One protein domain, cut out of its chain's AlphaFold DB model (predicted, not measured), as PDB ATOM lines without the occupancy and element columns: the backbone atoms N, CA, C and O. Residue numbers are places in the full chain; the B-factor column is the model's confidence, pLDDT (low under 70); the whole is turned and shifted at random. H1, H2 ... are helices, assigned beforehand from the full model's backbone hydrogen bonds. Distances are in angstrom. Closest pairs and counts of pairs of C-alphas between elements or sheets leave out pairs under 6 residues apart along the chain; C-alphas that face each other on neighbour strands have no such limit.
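AT A GLANCE: This is residues 34 to 117 of the 122 residues of an uncharacterized protein of Proteobacteria bacterium (UniProt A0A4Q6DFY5). What shape does this model show? Three helices make the main body: the longest, H1, has H2 packed on its first part and H4 packed near its last part, each crossing it at a wide angle, and the short H3 lies off towards one end of the long axis, near the first turns of H1 and running nearly along it. How is this built along the chain? The printed part has 84 residues with four named helices in the order H1, H2, H3, H4 and no named strand, and its class is all helix. How large and how dense is it? The whole is compact, with a radius of gyration of the C-alphas of 13.1 A, and elongated, with spans of 40 by 25 by 18 A.

IN THESE COORDINATES: Where is the longest helix? H1 holds residues 34 to 47 and measures 20.1 A from first to last C-alpha; C-alpha 34 stands at (205.055, 228.035, 172.259) and C-alpha 47 at (192.757, 236.346, 185.751). Which helix is next in length? H2 holds residues 55 to 67 and is 18.0 A long from first to last C-alpha. Where are the two shorter helices? H3 holds residues 79 to 87, 12.0 A from first to last C-alpha, and H4 holds residues 101 to 109, 12.8 A. The last C-alpha of H4, that of Val 109, stands at (192.750, 247.362, 176.370).

HOW THE PARTS SIT: What touches H1? H1 and H2 touch, H1 with residues 36 to 41 alone, and the closest C-alphas, those of Lys 37 and Ala 62, are 5.2 A apart; their lines stand at a steep tilt of 54 degrees, opposite ways. H1 and H4 touch as well, their closest C-alphas being those of Ile 44 and Val 104 at 6.3 A, and at 72 degrees their lines are only just about perpendicular. How does H3 stand to the others? H3 is close to H1 but not clearly touching it, with the closest C-alphas, those of Leu 36 and Val 85, 7.0 A apart, at a shallow tilt of 11 degrees, the same way. H3 is also close to H4 but not clearly touching it, the closest C-alphas, those of Glu 87 and Ala 102, being 7.2 A apart, while H2 and H3 are apart. How do H2 and H4 stand to each other? They are close but not clearly touching, with the closest C-alphas, those of Phe 61 and Trp 107, 7.8 A apart, at a steep tilt of 63 degrees, opposite ways. What do the backbone N and O atoms show? In H1, H2, H3 and H4 every O i to N i+4 pair is within hydrogen-bond range.

THE WHOLE: How far does the printed part reach? The two C-alphas farthest apart are those of Gly 50 and Gly 74, at 42.2 A, and the first and last printed C-alphas, those of Ser 34 and Ser 117, are 26.9 A apart. Is there a cut, and which links are long? The printed part has no cut and runs from residue 34 to residue 117. The link from H1 to H2, 7 residues, is short, while those from H2 to H3, 11 residues, and from H3 to H4, 13 residues, are long. Where is the confidence low? The mean pLDDT of the printed part is 83.6, and 17 residues are under 70: residues 71 to 78 in the link from H2 to H3, residues 92 to 99 in the link from H3 to H4, and residue 117.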
ATOM      1  N   SER A  34     206.212 228.839 171.835       89.44
ATOM      2  CA  SER A  34     205.055 228.035 172.259       89.44
ATOM      3  C   SER A  34     204.825 228.066 173.780       89.44
ATOM      4  O   SER A  34     203.685 228.192 174.240       89.44
ATOM      5  N   LYS A  35     205.900 228.018 174.580       88.44
ATOM      6  CA  LYS A  35     205.817 228.170 176.042       88.44
ATOM      7  C   LYS A  35     205.302 229.553 176.436       88.44
ATOM      8  O   LYS A  35     204.397 229.635 177.262       88.44
ATOM      9  N   LEU A  36     205.824 230.610 175.810       90.19
ATOM     10  CA  LEU A  36     205.372 231.980 176.047       90.19
ATOM     11  C   LEU A  36     203.887 232.148 175.692       90.19
ATOM     12  O   LEU A  36     203.112 232.619 176.520       90.19
ATOM     13  N   LYS A  37     203.462 231.657 174.520       93.81
ATOM     14  CA  LYS A  37     202.046 231.638 174.118       93.81
ATOM     15  C   LYS A  37     201.160 230.961 175.166       93.81
ATOM     16  O   LYS A  37     200.131 231.502 175.564       93.81
ATOM     17  N   THR A  38     201.573 229.781 175.628       93.88
ATOM     18  CA  THR A  38     200.831 229.012 176.636       93.88
ATOM     19  C   THR A  38     200.705 229.780 177.951       93.88
ATOM     20  O   THR A  38     199.620 229.812 178.529       93.88
ATOM     21  N   CYS A  39     201.788 230.422 178.399       93.31
ATOM     22  CA  CYS A  39     201.770 231.275 179.582       93.31
ATOM     23  C   CYS A  39     200.756 232.418 179.430       93.31
ATOM     24  O   CYS A  39     199.874 232.550 180.270       93.31
ATOM     25  N   ILE A  40     200.807 233.165 178.322       95.12
ATOM     26  CA  ILE A  40     199.902 234.296 178.057       95.12
ATOM     27  C   ILE A  40     198.432 233.872 178.119       95.12
ATOM     28  O   ILE A  40     197.638 234.468 178.847       95.12
ATOM     29  N   VAL A  41     198.070 232.805 177.397       95.62
ATOM     30  CA  VAL A  41     196.689 232.299 177.380       95.62
ATOM     31  C   VAL A  41     196.250 231.847 178.773       95.62
ATOM     32  O   VAL A  41     195.113 232.108 179.173       95.62
ATOM     33  N   LYS A  42     197.130 231.171 179.522       94.00
ATOM     34  CA  LYS A  42     196.831 230.725 180.885       94.00
ATOM     35  C   LYS A  42     196.605 231.911 181.824       94.00
ATOM     36  O   LYS A  42     195.599 231.919 182.523       94.00
ATOM     37  N   THR A  43     197.479 232.912 181.789       93.81
ATOM     38  CA  THR A  43     197.379 234.120 182.615       93.81
ATOM     39  C   THR A  43     196.041 234.829 182.424       93.81
ATOM     40  O   THR A  43     195.402 235.200 183.406       93.81
ATOM     41  N   ILE A  44     195.568 234.965 181.181       94.00
ATOM     42  CA  ILE A  44     194.257 235.574 180.910       94.00
ATOM     43  C   ILE A  44     193.132 234.722 181.501       94.00
ATOM     44  O   ILE A  44     192.272 235.244 182.203       94.00
ATOM     45  N   LYS A  45     193.134 233.408 181.264       93.25
ATOM     46  CA  LYS A  45     192.080 232.521 181.785       93.25
ATOM     47  C   LYS A  45     192.023 232.500 183.310       93.25
ATOM     48  O   LYS A  45     190.933 232.484 183.872       93.25
ATOM     49  N   ASP A  46     193.181 232.512 183.963       92.06
ATOM     50  CA  ASP A  46     193.269 232.535 185.423       92.06
ATOM     51  C   ASP A  46     192.803 233.884 185.994       92.06
ATOM     52  O   ASP A  46     192.127 233.917 187.019       92.06
ATOM     53  N   SER A  47     193.131 234.991 185.317       91.06
ATOM     54  CA  SER A  47     192.757 236.346 185.751       91.06
ATOM     55  C   SER A  47     191.286 236.674 185.483       91.06
ATOM     56  O   SER A  47     190.695 237.491 186.187       91.06
ATOM     57  N   TYR A  48     190.677 236.021 184.488       89.69
ATOM     58  CA  TYR A  48     189.291 236.227 184.077       89.69
ATOM     59  C   TYR A  48     188.527 234.888 184.007       89.69
ATOM     60  O   TYR A  48     188.192 234.415 182.917       89.69
ATOM     61  N   PRO A  49     188.186 234.266 185.154       85.25
ATOM     62  CA  PRO A  49     187.561 232.937 185.207       85.25
ATOM     63  C   PRO A  49     186.153 232.855 184.578       85.25
ATOM     64  O   PRO A  49     185.625 231.758 184.407       85.25
ATOM     65  N   GLY A  50     185.545 233.993 184.228       84.50
ATOM     66  CA  GLY A  50     184.265 234.090 183.513       84.50
ATOM     67  C   GLY A  50     184.373 234.640 182.086       84.50
ATOM     68  O   GLY A  50     183.348 234.971 181.495       84.50
ATOM     69  N   LEU A  51     185.586 234.785 181.544       86.62
ATOM     70  CA  LEU A  51     185.811 235.371 180.225       86.62
ATOM     71  C   LEU A  51     185.136 234.555 179.118       86.62
ATOM     72  O   LEU A  51     185.428 233.372 178.941       86.62
ATOM     73  N   ASN A  52     184.310 235.215 178.306       86.50
ATOM     74  CA  ASN A  52     183.646 234.609 177.150       86.50
ATOM     75  C   ASN A  52     184.420 234.826 175.832       86.50
ATOM     76  O   ASN A  52     183.836 235.086 174.782       86.50
ATOM     77  N   ALA A  53     185.752 234.765 175.883       86.62
ATOM     78  CA  ALA A  53     186.602 234.824 174.697       86.62
ATOM     79  C   ALA A  53     186.860 233.407 174.170       86.62
ATOM     80  O   ALA A  53     187.166 232.489 174.937       86.62
ATOM     81  N   SER A  54     186.769 233.214 172.852       91.44
ATOM     82  CA  SER A  54     187.104 231.923 172.249       91.44
ATOM     83  C   SER A  54     188.606 231.633 172.381       91.44
ATOM     84  O   SER A  54     189.439 232.539 172.450       91.44
ATOM     85  N   ASN A  55     188.984 230.350 172.365       91.69
ATOM     86  CA  ASN A  55     190.402 229.968 172.362       91.69
ATOM     87  C   ASN A  55     191.153 230.532 171.145       91.69
ATOM     88  O   ASN A  55     192.351 230.762 171.233       91.69
ATOM     89  N   GLU A  56     190.468 230.738 170.020       94.62
ATOM     90  CA  GLU A  56     191.045 231.348 168.821       94.62
ATOM     91  C   GLU A  56     191.445 232.804 169.074       94.62
ATOM     92  O   GLU A  56     192.589 233.165 168.820       94.62
ATOM     93  N   VAL A  57     190.558 233.595 169.684       94.19
ATOM     94  CA  VAL A  57     190.816 234.999 170.046       94.19
ATOM     95  C   VAL A  57     191.969 235.113 171.047       94.19
ATOM     96  O   VAL A  57     192.875 235.926 170.870       94.19
ATOM     97  N   LEU A  58     191.984 234.255 172.072       95.19
ATOM     98  CA  LEU A  58     193.079 234.215 173.050       95.19
ATOM     99  C   LEU A  58     194.412 233.820 172.404       95.19
ATOM    100  O   LEU A  58     195.455 234.379 172.741       95.19
ATOM    101  N   ASN A  59     194.385 232.866 171.473       95.81
ATOM    102  CA  ASN A  59     195.573 232.454 170.735       95.81
ATOM    103  C   ASN A  59     196.081 233.560 169.813       95.81
ATOM    104  O   ASN A  59     197.292 233.730 169.745       95.81
ATOM    105  N   GLN A  60     195.190 234.305 169.157       96.25
ATOM    106  CA  GLN A  60     195.553 235.444 168.317       96.25
ATOM    107  C   GLN A  60     196.238 236.536 169.142       96.25
ATOM    108  O   GLN A  60     197.341 236.953 168.808       96.25
ATOM    109  N   PHE A  61     195.648 236.922 170.276       96.06
ATOM    110  CA  PHE A  61     196.271 237.882 171.189       96.06
ATOM    111  C   PHE A  61     197.650 237.412 171.679       96.06
ATOM    112  O   PHE A  61     198.608 238.186 171.738       96.06
ATOM    113  N   ALA A  62     197.771 236.128 172.023       95.75
ATOM    114  CA  ALA A  62     199.039 235.563 172.456       95.75
ATOM    115  C   ALA A  62     200.077 235.514 171.323       95.75
ATOM    116  O   ALA A  62     201.253 235.765 171.577       95.75
ATOM    117  N   ASP A  63     199.661 235.240 170.085       93.88
ATOM    118  CA  ASP A  63     200.534 235.296 168.910       93.88
ATOM    119  C   ASP A  63     201.041 236.725 168.658       93.88
ATOM    120  O   ASP A  63     202.236 236.901 168.411       93.88
ATOM    121  N   ASP A  64     200.189 237.743 168.821       94.88
ATOM    122  CA  ASP A  64     200.574 239.156 168.694       94.88
ATOM    123  C   ASP A  64     201.625 239.560 169.746       94.88
ATOM    124  O   ASP A  64     202.615 240.229 169.437       94.88
ATOM    125  N   LEU A  65     201.465 239.120 170.999       93.06
ATOM    126  CA  LEU A  65     202.465 239.328 172.052       93.06
ATOM    127  C   LEU A  65     203.769 238.566 171.782       93.06
ATOM    128  O   LEU A  65     204.851 239.109 171.994       93.06
ATOM    129  N   VAL A  66     203.703 237.329 171.295       91.00
ATOM    130  CA  VAL A  66     204.901 236.547 170.952       91.00
ATOM    131  C   VAL A  66     205.649 237.169 169.770       91.00
ATOM    132  O   VAL A  66     206.879 237.151 169.751       91.00
ATOM    133  N   ALA A  67     204.939 237.743 168.796       89.12
ATOM    134  CA  ALA A  67     205.536 238.412 167.642       89.12
ATOM    135  C   ALA A  67     206.309 239.689 168.017       89.12
ATOM    136  O   ALA A  67     207.255 240.050 167.316       89.12
ATOM    137  N   ARG A  68     205.937 240.346 169.126       88.56
ATOM    138  CA  ARG A  68     206.637 241.519 169.680       88.56
ATOM    139  C   ARG A  68     207.933 241.181 170.418       88.56
ATOM    140  O   ARG A  68     208.716 242.093 170.675       88.56
ATOM    141  N   ALA A  69     208.170 239.909 170.750       84.38
ATOM    142  CA  ALA A  69     209.373 239.516 171.470       84.38
ATOM    143  C   ALA A  69     210.631 239.913 170.669       84.38
ATOM    144  O   ALA A  69     210.707 239.615 169.467       84.38
ATOM    145  N   PRO A  70     211.610 240.590 171.297       78.12
ATOM    146  CA  PRO A  70     212.827 241.000 170.615       78.12
ATOM    147  C   PRO A  70     213.553 239.763 170.078       78.12
ATOM    148  O   PRO A  70     213.667 238.749 170.761       78.12
ATOM    149  N   ASN A  71     214.027 239.857 168.836       64.06
ATOM    150  CA  ASN A  71     214.833 238.817 168.207       64.06
ATOM    151  C   ASN A  71     216.266 239.343 168.138       64.06
ATOM    152  O   ASN A  71     216.565 240.162 167.263       64.06
ATOM    153  N   THR A  72     217.147 238.915 169.046       57.34
ATOM    154  CA  THR A  72     218.573 239.241 168.910       57.34
ATOM    155  C   THR A  72     219.364 238.022 168.466       57.34
ATOM    156  O   THR A  72     219.436 236.989 169.123       57.34
ATOM    157  N   SER A  73     219.934 238.129 167.266       54.22
ATOM    158  CA  SER A  73     220.662 237.050 166.614       54.22
ATOM    159  C   SER A  73     221.888 236.609 167.420       54.22
ATOM    160  O   SER A  73     222.750 237.436 167.722       54.22
ATOM    161  N   GLY A  74     222.045 235.295 167.618       51.19
ATOM    162  CA  GLY A  74     223.374 234.670 167.685       51.19
ATOM    163  C   GLY A  74     223.807 234.008 168.996       51.19
ATOM    164  O   GLY A  74     224.955 233.574 169.067       51.19
ATOM    165  N   VAL A  75     222.947 233.874 170.009       51.97
ATOM    166  CA  VAL A  75     223.284 233.174 171.267       51.97
ATOM    167  C   VAL A  75     222.166 232.234 171.724       51.97
ATOM    168  O   VAL A  75     220.990 232.512 171.541       51.97
ATOM    169  N   ALA A  76     222.543 231.103 172.333       52.31
ATOM    170  CA  ALA A  76     221.617 230.079 172.842       52.31
ATOM    171  C   ALA A  76     220.732 230.564 174.011       52.31
ATOM    172  O   ALA A  76     219.739 229.922 174.341       52.31
ATOM    173  N   VAL A  77     221.104 231.693 174.618       61.19
ATOM    174  CA  VAL A  77     220.309 232.457 175.578       61.19
ATOM    175  C   VAL A  77     220.175 233.856 174.992       61.19
ATOM    176  O   VAL A  77     221.117 234.648 175.038       61.19
ATOM    177  N   ASP A  78     219.029 234.126 174.378       69.56
ATOM    178  CA  ASP A  78     218.673 235.458 173.893       69.56
ATOM    179  C   ASP A  78     218.211 236.261 175.116       69.56
ATOM    180  O   ASP A  78     217.047 236.220 175.501       69.56
ATOM    181  N   TYR A  79     219.163 236.904 175.805       74.19
ATOM    182  CA  TYR A  79     218.881 237.706 177.001       74.19
ATOM    183  C   TYR A  79     217.746 238.719 176.777       74.19
ATOM    184  O   TYR A  79     216.904 238.841 177.660       74.19
ATOM    185  N   PRO A  80     217.660 239.407 175.622       80.69
ATOM    186  CA  PRO A  80     216.486 240.203 175.273       80.69
ATOM    187  C   PRO A  80     215.167 239.422 175.262       80.69
ATOM    188  O   PRO A  80     214.182 239.910 175.811       80.69
ATOM    189  N   PHE A  81     215.128 238.221 174.678       83.81
ATOM    190  CA  PHE A  81     213.927 237.380 174.720       83.81
ATOM    191  C   PHE A  81     213.568 236.969 176.152       83.81
ATOM    192  O   PHE A  81     212.412 237.077 176.546       83.81
ATOM    193  N   GLU A  82     214.540 236.522 176.947       81.62
ATOM    194  CA  GLU A  82     214.290 236.108 178.333       81.62
ATOM    195  C   GLU A  82     213.861 237.303 179.206       81.62
ATOM    196  O   GLU A  82     212.913 237.179 179.971       81.62
ATOM    197  N   SER A  83     214.447 238.492 179.014       85.44
ATOM    198  CA  SER A  83     213.996 239.736 179.661       85.44
ATOM    199  C   SER A  83     212.550 240.073 179.296       85.44
ATOM    200  O   SER A  83     211.770 240.459 180.158       85.44
ATOM    201  N   TYR A  84     212.158 239.883 178.035       88.12
ATOM    202  CA  TYR A  84     210.772 240.076 177.607       88.12
ATOM    203  C   TYR A  84     209.815 239.065 178.257       88.12
ATOM    204  O   TYR A  84     208.707 239.412 178.666       88.12
ATOM    205  N   VAL A  85     210.238 237.805 178.391       88.00
ATOM    206  CA  VAL A  85     209.482 236.774 179.119       88.00
ATOM    207  C   VAL A  85     209.345 237.143 180.604       88.00
ATOM    208  O   VAL A  85     208.267 236.943 181.170       88.00
ATOM    209  N   ASP A  86     210.389 237.700 181.223       87.81
ATOM    210  CA  ASP A  86     210.384 238.187 182.609       87.81
ATOM    211  C   ASP A  86     209.419 239.361 182.794       87.81
ATOM    212  O   ASP A  86     208.596 239.330 183.707       87.81
ATOM    213  N   GLU A  87     209.466 240.354 181.903       88.38
ATOM    214  CA  GLU A  87     208.591 241.536 181.915       88.38
ATOM    215  C   GLU A  87     207.108 241.169 181.787       88.38
ATOM    216  O   GLU A  87     206.248 241.767 182.435       88.38
ATOM    217  N   LEU A  88     206.794 240.145 180.987       89.12
ATOM    218  CA  LEU A  88     205.440 239.599 180.899       89.12
ATOM    219  C   LEU A  88     205.037 238.782 182.139       89.12
ATOM    220  O   LEU A  88     203.867 238.427 182.287       89.12
ATOM    221  N   GLY A  89     205.979 238.475 183.033       87.75
ATOM    222  CA  GLY A  89     205.769 237.611 184.191       87.75
ATOM    223  C   GLY A  89     205.587 236.144 183.802       87.75
ATOM    224  O   GLY A  89     204.820 235.429 184.439       87.75
ATOM    225  N   CYS A  90     206.248 235.693 182.735       88.25
ATOM    226  CA  CYS A  90     206.172 234.319 182.231       88.25
ATOM    227  C   CYS A  90     207.398 233.459 182.568       88.25
ATOM    228  O   CYS A  90     207.424 232.272 182.226       88.25
ATOM    229  N   ASN A  91     208.399 234.011 183.253       83.38
ATOM    230  CA  ASN A  91     209.526 233.238 183.762       83.38
ATOM    231  C   ASN A  91     209.244 232.722 185.173       83.38
ATOM    232  O   ASN A  91     209.191 233.484 186.134       83.38
ATOM    233  N   ALA A  92     209.146 231.400 185.304       67.12
ATOM    234  CA  ALA A  92     208.928 230.721 186.581       67.12
ATOM    235  C   ALA A  92     210.085 230.880 187.590       67.12
ATOM    236  O   ALA A  92     209.923 230.542 188.759       67.12
ATOM    237  N   ASN A  93     211.257 231.344 187.143       69.06
ATOM    238  CA  ASN A  93     212.416 231.601 187.999       69.06
ATOM    239  C   ASN A  93     212.527 233.070 188.433       69.06
ATOM    240  O   ASN A  93     213.431 233.394 189.210       69.06
ATOM    241  N   SER A  94     211.656 233.953 187.930       67.50
ATOM    242  CA  SER A  94     211.643 235.349 188.357       67.50
ATOM    243  C   SER A  94     211.217 235.442 189.825       67.50
ATOM    244  O   SER A  94     210.352 234.708 190.299       67.50
ATOM    245  N   LYS A  95     211.869 236.323 190.585       62.16
ATOM    246  CA  LYS A  95     211.548 236.551 192.003       62.16
ATOM    247  C   LYS A  95     210.510 237.656 192.206       62.16
ATOM    248  O   LYS A  95     210.131 237.887 193.350       62.16
ATOM    249  N   ASP A  96     210.076 238.307 191.129       58.75
ATOM    250  CA  ASP A  96     209.053 239.347 191.183       58.75
ATOM    251  C   ASP A  96     207.650 238.741 191.240       58.75
ATOM    252  O   ASP A  96     207.345 237.754 190.577       58.75
ATOM    253  N   ASP A  97     206.792 239.352 192.051       55.03
ATOM    254  CA  ASP A  97     205.403 238.969 192.313       55.03
ATOM    255  C   ASP A  97     204.405 239.539 191.287       55.03
ATOM    256  O   ASP A  97     203.224 239.193 191.316       55.03
ATOM    257  N   GLY A  98     204.874 240.345 190.328       57.78
ATOM    258  CA  GLY A  98     204.083 240.960 189.252       57.78
ATOM    259  C   GLY A  98     203.585 240.003 188.158       57.78
ATOM    260  O   GLY A  98     203.257 240.457 187.059       57.78
ATOM    261  N   TYR A  99     203.543 238.694 188.432       67.00
ATOM    262  CA  TYR A  99     203.215 237.630 187.481       67.00
ATOM    263  C   TYR A  99     201.976 237.960 186.644       67.00
ATOM    264  O   TYR A  99     200.851 237.994 187.139       67.00
ATOM    265  N   GLY A 100     202.190 238.183 185.346       79.56
ATOM    266  CA  GLY A 100     201.114 238.349 184.382       79.56
ATOM    267  C   GLY A 100     200.414 239.708 184.377       79.56
ATOM    268  O   GLY A 100     199.520 239.895 183.553       79.56
ATOM    269  N   VAL A 101     200.811 240.673 185.218       88.31
ATOM    270  CA  VAL A 101     200.175 242.006 185.260       88.31
ATOM    271  C   VAL A 101     200.272 242.708 183.905       88.31
ATOM    272  O   VAL A 101     199.279 243.259 183.433       88.31
ATOM    273  N   ALA A 102     201.427 242.635 183.237       91.50
ATOM    274  CA  ALA A 102     201.605 243.199 181.899       91.50
ATOM    275  C   ALA A 102     200.678 242.537 180.862       91.50
ATOM    276  O   ALA A 102     200.051 243.225 180.060       91.50
ATOM    277  N   ILE A 103     200.518 241.210 180.924       93.12
ATOM    278  CA  ILE A 103     199.608 240.459 180.045       93.12
ATOM    279  C   ILE A 103     198.157 240.896 180.268       93.12
ATOM    280  O   ILE A 103     197.429 241.134 179.306       93.12
ATOM    281  N   VAL A 104     197.738 241.011 181.529       93.06
ATOM    282  CA  VAL A 104     196.386 241.443 181.905       93.06
ATOM    283  C   VAL A 104     196.134 242.882 181.467       93.06
ATOM    284  O   VAL A 104     195.074 243.164 180.914       93.06
ATOM    285  N   ALA A 105     197.104 243.780 181.647       92.25
ATOM    286  CA  ALA A 105     196.998 245.168 181.209       92.25
ATOM    287  C   ALA A 105     196.826 245.265 179.685       92.25
ATOM    288  O   ALA A 105     195.884 245.904 179.218       92.25
ATOM    289  N   GLU A 106     197.661 244.566 178.914       94.44
ATOM    290  CA  GLU A 106     197.562 244.502 177.449       94.44
ATOM    291  C   GLU A 106     196.227 243.892 176.989       94.44
ATOM    292  O   GLU A 106     195.585 244.405 176.073       94.44
ATOM    293  N   TRP A 107     195.751 242.834 177.655       94.00
ATOM    294  CA  TRP A 107     194.445 242.237 177.368       94.00
ATOM    295  C   TRP A 107     193.289 243.198 177.682       94.00
ATOM    296  O   TRP A 107     192.344 243.318 176.903       94.00
ATOM    297  N   SER A 108     193.375 243.931 178.794       92.12
ATOM    298  CA  SER A 108     192.327 244.840 179.271       92.12
ATOM    299  C   SER A 108     192.046 246.018 178.343       92.12
ATOM    300  O   SER A 108     190.992 246.626 178.467       92.12
ATOM    301  N   VAL A 109     192.936 246.316 177.394       91.50
ATOM    302  CA  VAL A 109     192.750 247.362 176.370       91.50
ATOM    303  C   VAL A 109     192.741 246.805 174.947       91.50
ATOM    304  O   VAL A 109     192.587 247.555 173.984       91.50
ATOM    305  N   SER A 110     192.897 245.491 174.796       90.56
ATOM    306  CA  SER A 110     192.922 244.837 173.494       90.56
ATOM    307  C   SER A 110     191.557 244.945 172.804       90.56
ATOM    308  O   SER A 110     190.536 244.697 173.455       90.56
ATOM    309  N   PRO A 111     191.504 245.223 171.487       90.50
ATOM    310  CA  PRO A 111     190.265 245.141 170.713       90.50
ATOM    311  C   PRO A 111     189.754 243.697 170.580       90.50
ATOM    312  O   PRO A 111     188.594 243.480 170.248       90.50
ATOM    313  N   LEU A 112     190.614 242.703 170.843       90.12
ATOM    314  CA  LEU A 112     190.249 241.287 170.880       90.12
ATOM    315  C   LEU A 112     189.528 240.904 172.178       90.12
ATOM    316  O   LEU A 112     188.929 239.833 172.253       90.12
ATOM    317  N   ASN A 113     189.581 241.754 173.205       89.75
ATOM    318  CA  ASN A 113     188.843 241.518 174.433       89.75
ATOM    319  C   ASN A 113     187.351 241.826 174.202       89.75
ATOM    320  O   ASN A 113     187.017 242.973 173.885       89.75
ATOM    321  N   PRO A 114     186.442 240.843 174.361       84.00
ATOM    322  CA  PRO A 114     185.016 241.044 174.119       84.00
ATOM    323  C   PRO A 114     184.416 242.152 174.992       84.00
ATOM    324  O   PRO A 114     183.527 242.857 174.517       84.00
ATOM    325  N   ASP A 115     184.955 242.385 176.192       80.75
ATOM    326  CA  ASP A 115     184.496 243.447 177.096       80.75
ATOM    327  C   ASP A 115     184.828 244.860 176.571       80.75
ATOM    328  O   ASP A 115     184.182 245.836 176.947       80.75
ATOM    329  N   ASN A 116     185.792 244.976 175.647       72.38
ATOM    330  CA  ASN A 116     186.185 246.232 174.995       72.38
ATOM    331  C   ASN A 116     185.606 246.402 173.590       72.38
ATOM    332  O   ASN A 116     185.736 247.474 172.995       72.38
ATOM    333  N   SER A 117     184.999 245.354 173.031       59.75
ATOM    334  CA  SER A 117     184.541 245.352 171.638       59.75
ATOM    335  C   SER A 117     183.495 246.444 171.353       59.75
ATOM    336  O   SER A 117     183.423 246.951 170.235       59.75
TER     337      SER A 117